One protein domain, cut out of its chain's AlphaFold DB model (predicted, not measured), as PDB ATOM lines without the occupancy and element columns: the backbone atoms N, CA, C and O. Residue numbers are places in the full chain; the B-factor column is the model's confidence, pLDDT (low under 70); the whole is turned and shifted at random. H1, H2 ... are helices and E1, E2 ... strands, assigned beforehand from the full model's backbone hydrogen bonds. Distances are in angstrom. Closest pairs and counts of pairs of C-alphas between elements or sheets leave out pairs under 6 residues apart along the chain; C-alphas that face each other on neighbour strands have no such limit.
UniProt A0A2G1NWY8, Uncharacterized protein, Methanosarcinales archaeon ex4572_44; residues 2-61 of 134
ATOM      1  N   LEU A   2      17.794  41.102 -22.586       86.69
ATOM      2  CA  LEU A   2      17.533  40.752 -24.003       86.69
ATOM      3  C   LEU A   2      18.096  41.794 -24.981       86.69
ATOM      4  O   LEU A   2      18.746  41.435 -25.954       86.69
ATOM      5  N   SER A   3      17.936  43.084 -24.685       90.56
ATOM      6  CA  SER A   3      18.486  44.143 -25.537       90.56
ATOM      7  C   SER A   3      20.004  44.071 -25.695       90.56
ATOM      8  O   SER A   3      20.498  44.329 -26.782       90.56
ATOM      9  N   GLN A   4      20.750  43.693 -24.654       91.19
ATOM     10  CA  GLN A   4      22.208  43.552 -24.717       91.19
ATOM     11  C   GLN A   4      22.613  42.340 -25.556       91.19
ATOM     12  O   GLN A   4      23.555  42.433 -26.330       91.19
ATOM     13  N   HIS A   5      21.881  41.227 -25.438       92.81
ATOM     14  CA  HIS A   5      22.124  40.025 -26.241       92.81
ATOM     15  C   HIS A   5      21.996  40.301 -27.748       92.81
ATOM     16  O   HIS A   5      22.753  39.759 -28.543       92.81
ATOM     17  N   TYR A   6      21.078  41.192 -28.126       92.62
ATOM     18  CA  TYR A   6      20.853  41.622 -29.508       92.62
ATOM     19  C   TYR A   6      21.515  42.977 -29.839       92.62
ATOM     20  O   TYR A   6      21.042  43.696 -30.718       92.62
ATOM     21  N   ASN A   7      22.584  43.363 -29.133       93.56
ATOM     22  CA  ASN A   7      23.379  44.574 -29.401       93.56
ATOM     23  C   ASN A   7      22.556  45.879 -29.508       93.56
ATOM     24  O   ASN A   7      22.823  46.746 -30.335       93.56
ATOM     25  N   GLY A   8      21.512  46.019 -28.692       91.19
ATOM     26  CA  GLY A   8      20.618  47.180 -28.675       91.19
ATOM     27  C   GLY A   8      19.655  47.257 -29.864       91.19
ATOM     28  O   GLY A   8      18.905  48.233 -29.990       91.19
ATOM     29  N   ASN A   9      19.632  46.247 -30.733       93.31
ATOM     30  CA  ASN A   9      18.769  46.198 -31.906       93.31
ATOM     31  C   ASN A   9      17.431  45.498 -31.622       93.31
ATOM     32  O   ASN A   9      17.052  44.554 -32.306       93.31
ATOM     33  N   VAL A  10      16.732  45.953 -30.581       94.31
ATOM     34  CA  VAL A  10      15.392  45.464 -30.227       94.31
ATOM     35  C   VAL A  10      14.465  46.630 -29.937       94.31
ATOM     36  O   VAL A  10      14.878  47.616 -29.329       94.31
ATOM     37  N   GLU A  11      13.211  46.477 -30.339       97.06
ATOM     38  CA  GLU A  11      12.098  47.332 -29.937       97.06
ATOM     39  C   GLU A  11      11.333  46.622 -28.811       97.06
ATOM     40  O   GLU A  11      10.953  45.458 -28.945       97.06
ATOM     41  N   ILE A  12      11.138  47.296 -27.676       97.25
ATOM     42  CA  ILE A  12      10.450  46.749 -26.503       97.25
ATOM     43  C   ILE A  12       9.071  47.384 -26.395       97.25
ATOM     44  O   ILE A  12       8.940  48.599 -26.263       97.25
ATOM     45  N   PHE A  13       8.046  46.542 -26.381       97.75
ATOM     46  CA  PHE A  13       6.654  46.951 -26.263       97.75
ATOM     47  C   PHE A  13       6.089  46.413 -24.952       97.75
ATOM     48  O   PHE A  13       6.093  45.205 -24.726       97.75
ATOM     49  N   LEU A  14       5.633  47.308 -24.079       96.88
ATOM     50  CA  LEU A  14       5.065  46.961 -22.781       96.88
ATOM     51  C   LEU A  14       3.561  47.220 -22.791       96.88
ATOM     52  O   LEU A  14       3.128  48.338 -23.084       96.88
ATOM     53  N   ILE A  15       2.791  46.191 -22.444       95.25
ATOM     54  CA  ILE A  15       1.344  46.276 -22.245       95.25
ATOM     55  C   ILE A  15       1.038  45.843 -20.827       95.25
ATOM     56  O   ILE A  15       1.333  44.711 -20.456       95.25
ATOM     57  N   ASP A  16       0.443  46.736 -20.048       92.12
ATOM     58  CA  ASP A  16      -0.004  46.420 -18.698       92.12
ATOM     59  C   ASP A  16      -0.997  47.481 -18.204       92.12
ATOM     60  O   ASP A  16      -1.157  48.524 -18.836       92.12
ATOM     61  N   LYS A  17      -1.682  47.223 -17.091       88.25
ATOM     62  CA  LYS A  17      -2.568  48.189 -16.439       88.25
ATOM     63  C   LYS A  17      -1.754  49.011 -15.442       88.25
ATOM     64  O   LYS A  17      -1.315  48.486 -14.419       88.25
ATOM     65  N   THR A  18      -1.576  50.304 -15.700       82.94
ATOM     66  CA  THR A  18      -0.977  51.221 -14.726       82.94
ATOM     67  C   THR A  18      -2.017  51.580 -13.681       82.94
ATOM     68  O   THR A  18      -2.932  52.374 -13.905       82.94
ATOM     69  N   LYS A  19      -1.867  51.005 -12.495       79.12
ATOM     70  CA  LYS A  19      -2.638  51.390 -11.324       79.12
ATOM     71  C   LYS A  19      -1.722  51.297 -10.117       79.12
ATOM     72  O   LYS A  19      -1.055  50.285  -9.924       79.12
ATOM     73  N   VAL A  20      -1.690  52.381  -9.350       63.03
ATOM     74  CA  VAL A  20      -0.962  52.487  -8.087       63.03
ATOM     75  C   VAL A  20      -1.996  52.821  -7.026       63.03
ATOM     76  O   VAL A  20      -2.487  53.950  -6.955       63.03
ATOM     77  N   ASP A  21      -2.388  51.825  -6.237       61.59
ATOM     78  CA  ASP A  21      -3.277  52.068  -5.105       61.59
ATOM     79  C   ASP A  21      -2.537  52.875  -4.020       61.59
ATOM     80  O   ASP A  21      -1.397  52.586  -3.666       61.59
ATOM     81  N   LYS A  22      -3.186  53.914  -3.468       55.25
ATOM     82  CA  LYS A  22      -2.588  54.833  -2.472       55.25
ATOM     83  C   LYS A  22      -2.250  54.176  -1.123       55.25
ATOM     84  O   LYS A  22      -1.647  54.821  -0.270       55.25
ATOM     85  N   LYS A  23      -2.669  52.929  -0.898       52.81
ATOM     86  CA  LYS A  23      -2.382  52.162   0.317       52.81
ATOM     87  C   LYS A  23      -1.661  50.874  -0.062       52.81
ATOM     88  O   LYS A  23      -2.193  50.074  -0.825       52.81
ATOM     89  N   LEU A  24      -0.469  50.706   0.507       47.62
ATOM     90  CA  LEU A  24       0.304  49.472   0.471       47.62
ATOM     91  C   LEU A  24      -0.313  48.469   1.452       47.62
ATOM     92  O   LEU A  24      -0.257  48.662   2.664       47.62
ATOM     93  N   TYR A  25      -0.914  47.410   0.926       53.69
ATOM     94  CA  TYR A  25      -1.385  46.266   1.697       53.69
ATOM     95  C   TYR A  25      -0.419  45.101   1.470       53.69
ATOM     96  O   TYR A  25      -0.320  44.577   0.364       53.69
ATOM     97  N   TYR A  26       0.316  44.729   2.519       48.47
ATOM     98  CA  TYR A  26       1.341  43.677   2.490       48.47
ATOM     99  C   TYR A  26       0.799  42.267   2.821       48.47
ATOM    100  O   TYR A  26       1.577  41.321   2.829       48.47
ATOM    101  N   ASN A  27      -0.514  42.098   3.051       41.84
ATOM    102  CA  ASN A  27      -1.139  40.820   3.437       41.84
ATOM    103  C   ASN A  27      -2.315  40.409   2.525       41.84
ATOM    104  O   ASN A  27      -2.904  41.245   1.842       41.84
ATOM    105  N   PHE A  28      -2.653  39.109   2.548       39.53
ATOM    106  CA  PHE A  28      -3.808  38.485   1.881       39.53
ATOM    107  C   PHE A  28      -5.126  39.153   2.314       39.53
ATOM    108  O   PHE A  28      -5.719  38.793   3.327       39.53
ATOM    109  N   GLU A  29      -5.595  40.122   1.535       47.47
ATOM    110  CA  GLU A  29      -6.859  40.827   1.759       47.47
ATOM    111  C   GLU A  29      -7.800  40.674   0.561       47.47
ATOM    112  O   GLU A  29      -7.380  40.461  -0.578       47.47
ATOM    113  N   LYS A  30      -9.108  40.813   0.814       43.78
ATOM    114  CA  LYS A  30     -10.198  40.561  -0.156       43.78
ATOM    115  C   LYS A  30     -10.197  41.474  -1.396       43.78
ATOM    116  O   LYS A  30     -11.043  41.299  -2.274       43.78
ATOM    117  N   ARG A  31      -9.301  42.462  -1.487       46.81
ATOM    118  CA  ARG A  31      -9.167  43.377  -2.632       46.81
ATOM    119  C   ARG A  31      -7.705  43.463  -3.056       46.81
ATOM    120  O   ARG A  31      -6.875  43.958  -2.303       46.81
ATOM    121  N   GLY A  32      -7.417  42.998  -4.273       47.62
ATOM    122  CA  GLY A  32      -6.088  43.082  -4.871       47.62
ATOM    123  C   GLY A  32      -5.655  44.536  -5.034       47.62
ATOM    124  O   GLY A  32      -6.360  45.337  -5.649       47.62
ATOM    125  N   SER A  33      -4.506  44.866  -4.463       49.00
ATOM    126  CA  SER A  33      -3.829  46.137  -4.667       49.00
ATOM    127  C   SER A  33      -2.988  46.065  -5.937       49.00
ATOM    128  O   SER A  33      -2.139  45.182  -6.071       49.00
ATOM    129  N   PHE A  34      -3.236  46.972  -6.874       55.84
ATOM    130  CA  PHE A  34      -2.475  47.056  -8.115       55.84
ATOM    131  C   PHE A  34      -1.291  48.009  -7.898       55.84
ATOM    132  O   PHE A  34      -1.476  49.121  -7.395       55.84
ATOM    133  N   TYR A  35      -0.083  47.559  -8.252       68.25
ATOM    134  CA  TYR A  35       1.171  48.304  -8.066       68.25
ATOM    135  C   TYR A  35       2.019  48.320  -9.328       68.25
ATOM    136  O   TYR A  35       3.214  48.029  -9.292       68.25
ATOM    137  N   ASN A  36       1.407  48.628 -10.461       82.56
ATOM    138  CA  ASN A  36       2.150  48.662 -11.704       82.56
ATOM    139  C   ASN A  36       2.173  50.058 -12.311       82.56
ATOM    140  O   ASN A  36       1.209  50.817 -12.215       82.56
ATOM    141  N   SER A  37       3.309  50.395 -12.914       90.62
ATOM    142  CA  SER A  37       3.526  51.663 -13.594       90.62
ATOM    143  C   SER A  37       4.416  51.448 -14.801       90.62
ATOM    144  O   SER A  37       5.625  51.240 -14.676       90.62
ATOM    145  N   LEU A  38       3.823  51.574 -15.988       94.19
ATOM    146  CA  LEU A  38       4.551  51.468 -17.252       94.19
ATOM    147  C   LEU A  38       5.697  52.485 -17.345       94.19
ATOM    148  O   LEU A  38       6.752  52.188 -17.907       94.19
ATOM    149  N   GLN A  39       5.530  53.672 -16.753       94.88
ATOM    150  CA  GLN A  39       6.574  54.701 -16.730       94.88
ATOM    151  C   GLN A  39       7.761  54.310 -15.844       94.88
ATOM    152  O   GLN A  39       8.912  54.556 -16.217       94.88
ATOM    153  N   ILE A  40       7.505  53.671 -14.698       94.00
ATOM    154  CA  ILE A  40       8.573  53.148 -13.837       94.00
ATOM    155  C   ILE A  40       9.294  52.008 -14.559       94.00
ATOM    156  O   ILE A  40      10.518  52.047 -14.660       94.00
ATOM    157  N   SER A  41       8.563  51.069 -15.166       94.69
ATOM    158  CA  SER A  41       9.150  49.984 -15.968       94.69
ATOM    159  C   SER A  41      10.028  50.514 -17.106       94.69
ATOM    160  O   SER A  41      11.169  50.077 -17.269       94.69
ATOM    161  N   LYS A  42       9.564  51.535 -17.842       96.81
ATOM    162  CA  LYS A  42      10.370  52.230 -18.862       96.81
ATOM    163  C   LYS A  42      11.633  52.853 -18.274       96.81
ATOM    164  O   LYS A  42      12.692  52.790 -18.897       96.81
ATOM    165  N   SER A  43      11.538  53.454 -17.092       96.62
ATOM    166  CA  SER A  43      12.677  54.094 -16.426       96.62
ATOM    167  C   SER A  43      13.715  53.066 -15.976       96.62
ATOM    168  O   SER A  43      14.900  53.270 -16.224       96.62
ATOM    169  N   ILE A  44      13.283  51.923 -15.432       95.81
ATOM    170  CA  ILE A  44      14.162  50.801 -15.066       95.81
ATOM    171  C   ILE A  44      14.879  50.249 -16.303       95.81
ATOM    172  O   ILE A  44      16.099  50.098 -16.283       95.81
ATOM    173  N   LEU A  45      14.163  49.996 -17.403       96.06
ATOM    174  CA  LEU A  45      14.776  49.541 -18.657       96.06
ATOM    175  C   LEU A  45      15.798  50.553 -19.192       96.06
ATOM    176  O   LEU A  45      16.897  50.172 -19.594       96.06
ATOM    177  N   THR A  46      15.455  51.843 -19.151       96.81
ATOM    178  CA  THR A  46      16.357  52.923 -19.580       96.81
ATOM    179  C   THR A  46      17.622  52.960 -18.719       96.81
ATOM    180  O   THR A  46      18.725  53.009 -19.255       96.81
ATOM    181  N   ALA A  47      17.478  52.862 -17.393       96.50
ATOM    182  CA  ALA A  47      18.599  52.828 -16.452       96.50
ATOM    183  C   ALA A  47      19.526  51.617 -16.665       96.50
ATOM    184  O   ALA A  47      20.707  51.682 -16.346       96.50
ATOM    185  N   ASN A  48      19.010  50.534 -17.256       95.06
ATOM    186  CA  ASN A  48      19.777  49.340 -17.621       95.06
ATOM    187  C   ASN A  48      20.329  49.377 -19.065       95.06
ATOM    188  O   ASN A  48      20.800  48.360 -19.578       95.06
ATOM    189  N   GLY A  49      20.281  50.531 -19.736       94.56
ATOM    190  CA  GLY A  49      20.900  50.740 -21.047       94.56
ATOM    191  C   GLY A  49      20.016  50.412 -22.252       94.56
ATOM    192  O   GLY A  49      20.521  50.341 -23.372       94.56
ATOM    193  N   VAL A  50      18.700  50.221 -22.080       96.75
ATOM    194  CA  VAL A  50      17.781  50.215 -23.231       96.75
ATOM    195  C   VAL A  50      17.604  51.644 -23.741       96.75
ATOM    196  O   VAL A  50      17.304  52.555 -22.970       96.75
ATOM    197  N   ASN A  51      17.722  51.848 -25.054       96.06
ATOM    198  CA  ASN A  51      17.407  53.136 -25.663       96.06
ATOM    199  C   ASN A  51      15.931  53.493 -25.408       96.06
ATOM    200  O   ASN A  51      15.027  52.788 -25.853       96.06
ATOM    201  N   ARG A  52      15.688  54.622 -24.732       96.94
ATOM    202  CA  ARG A  52      14.350  55.107 -24.355       96.94
ATOM    203  C   ARG A  52      13.383  55.243 -25.540       96.94
ATOM    204  O   ARG A  52      12.174  55.081 -25.345       96.94
ATOM    205  N   ASN A  53      13.899  55.538 -26.735       97.38
ATOM    206  CA  ASN A  53      13.110  55.698 -27.960       97.38
ATOM    207  C   ASN A  53      12.661  54.359 -28.557       97.38
ATOM    208  O   ASN A  53      11.735  54.344 -29.358       97.38
ATOM    209  N   LYS A  54      13.271  53.252 -28.121       97.12
ATOM    210  CA  LYS A  54      12.888  51.886 -28.490       97.12
ATOM    211  C   LYS A  54      11.963  51.217 -27.468       97.12
ATOM    212  O   LYS A  54      11.813  50.001 -27.468       97.12
ATOM    213  N   ILE A  55      11.409  51.989 -26.526       98.06
ATOM    214  CA  ILE A  55      10.483  51.490 -25.502       98.06
ATOM    215  C   ILE A  55       9.119  52.135 -25.707       98.06
ATOM    216  O   ILE A  55       8.941  53.337 -25.466       98.06
ATOM    217  N   HIS A  56       8.149  51.303 -26.057       98.12
ATOM    218  CA  HIS A  56       6.781  51.683 -26.377       98.12
ATOM    219  C   HIS A  56       5.844  51.153 -25.306       98.12
ATOM    220  O   HIS A  56       5.975  50.016 -24.860       98.12
ATOM    221  N   LEU A  57       4.908  51.990 -24.873       97.81
ATOM    222  CA  LEU A  57       4.014  51.689 -23.761       97.81
ATOM    223  C   LEU A  57       2.573  51.717 -24.255       97.81
ATOM    224  O   LEU A  57       2.202  52.609 -25.017       97.81
ATOM    225  N   GLN A  58       1.765  50.780 -23.782       96.31
ATOM    226  CA  GLN A  58       0.328  50.772 -23.999       96.31
ATOM    227  C   GLN A  58      -0.375  50.334 -22.716       96.31
ATOM    228  O   GLN A  58      -0.023  49.320 -22.122       96.31
ATOM    229  N   GLU A  59      -1.410  51.065 -22.315       95.06
ATOM    230  CA  GLU A  59      -2.303  50.594 -21.259       95.06
ATOM    231  C   GLU A  59      -3.091  49.364 -21.728       95.06
ATOM    232  O   GLU A  59      -3.588  49.302 -22.863       95.06
ATOM    233  N   ALA A  60      -3.221  48.382 -20.841       91.75
ATOM    234  CA  ALA A  60      -4.127  47.263 -21.042       91.75
ATOM    235  C   ALA A  60      -5.581  47.762 -21.032       91.75
ATOM    236  O   ALA A  60      -5.974  48.603 -20.224       91.75
ATOM    237  N   THR A  61      -6.389  47.226 -21.941       90.56
ATOM    238  CA  THR A  61      -7.806  47.578 -22.084       90.56
ATOM    239  C   THR A  61      -8.670  46.393 -21.690       90.56
ATOM    240  O   THR A  61      -8.221  45.254 -21.773       90.56
TER     241      THR A  61
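Overview. This is residues 2 to 61 of the 134 residues of an uncharacterized protein of Methanosarcinales archaeon ex4572_44 (UniProt A0A2G1NWY8). A two-strand ribbon, E1 beside E2, has helix H2 packed over one face, and the other face is bare. A long loop runs out from one end, where its residues 26 to 31 stick out, while the small helix H1 lies toward the other end. The printed part has 60 residues, with two named helices and two named strands in the order H1, E1, H2, E2; the sheet E1 E2 is parallel, and the class is mixed, helices and strands, with under half of the residues in named elements. The whole is loose, with a radius of gyration of the C-alphas of 14.5 A, and elongated, spanning 44 by 23 by 16 A.

Along the chain. Find C-alpha 12 at (10.450, 46.749, -26.503); from there E1, residues 12 to 16, runs 13.1 A. Its parallel neighbour E2, residues 55 to 59, runs 13.5 A to C-alpha 59 at (-2.303, 50.594, -21.259). Look for H2 at residues 38 to 47, 14.1 A long, and for H1 at residues 2 to 5, 5.2 A long, beginning at C-alpha 2 (17.533, 40.752, -24.003).

Arrangement. E1 and E2 are parallel neighbours at 18 degrees; look at N 14 and O 56, 2.8 A apart, and N 58 and O 14, 2.9 A apart, both within hydrogen-bond range. E1, H2 and E2 form a strand-helix-strand unit, two parallel neighbour strands with a helix between them along the chain, and its crossover is right-handed. The closest C-alphas of H2 and E2 are those of Leu 38 and Leu 57, 6.5 A apart; those of H2 and E1 are Leu 38 and Asp 16, 7.0 A apart. H1 is apart from H2 and from E2. In H2 every O i to N i+4 pair is within hydrogen-bond range; H1 is too short for such a pair.

Size, cuts and confidence. The two C-alphas farthest apart, those of Asn 7 and Lys 30, are 44.7 A apart. The printed part has no cut. The link from E1 to H2, 21 residues, is long; in it residues 19 to 20 pair with residues 35 to 36, antiparallel, and residues 26 to 31 stand free. The model's confidence is low at residues 20 to 35, under 70, against a mean pLDDT of the printed part of 82.4.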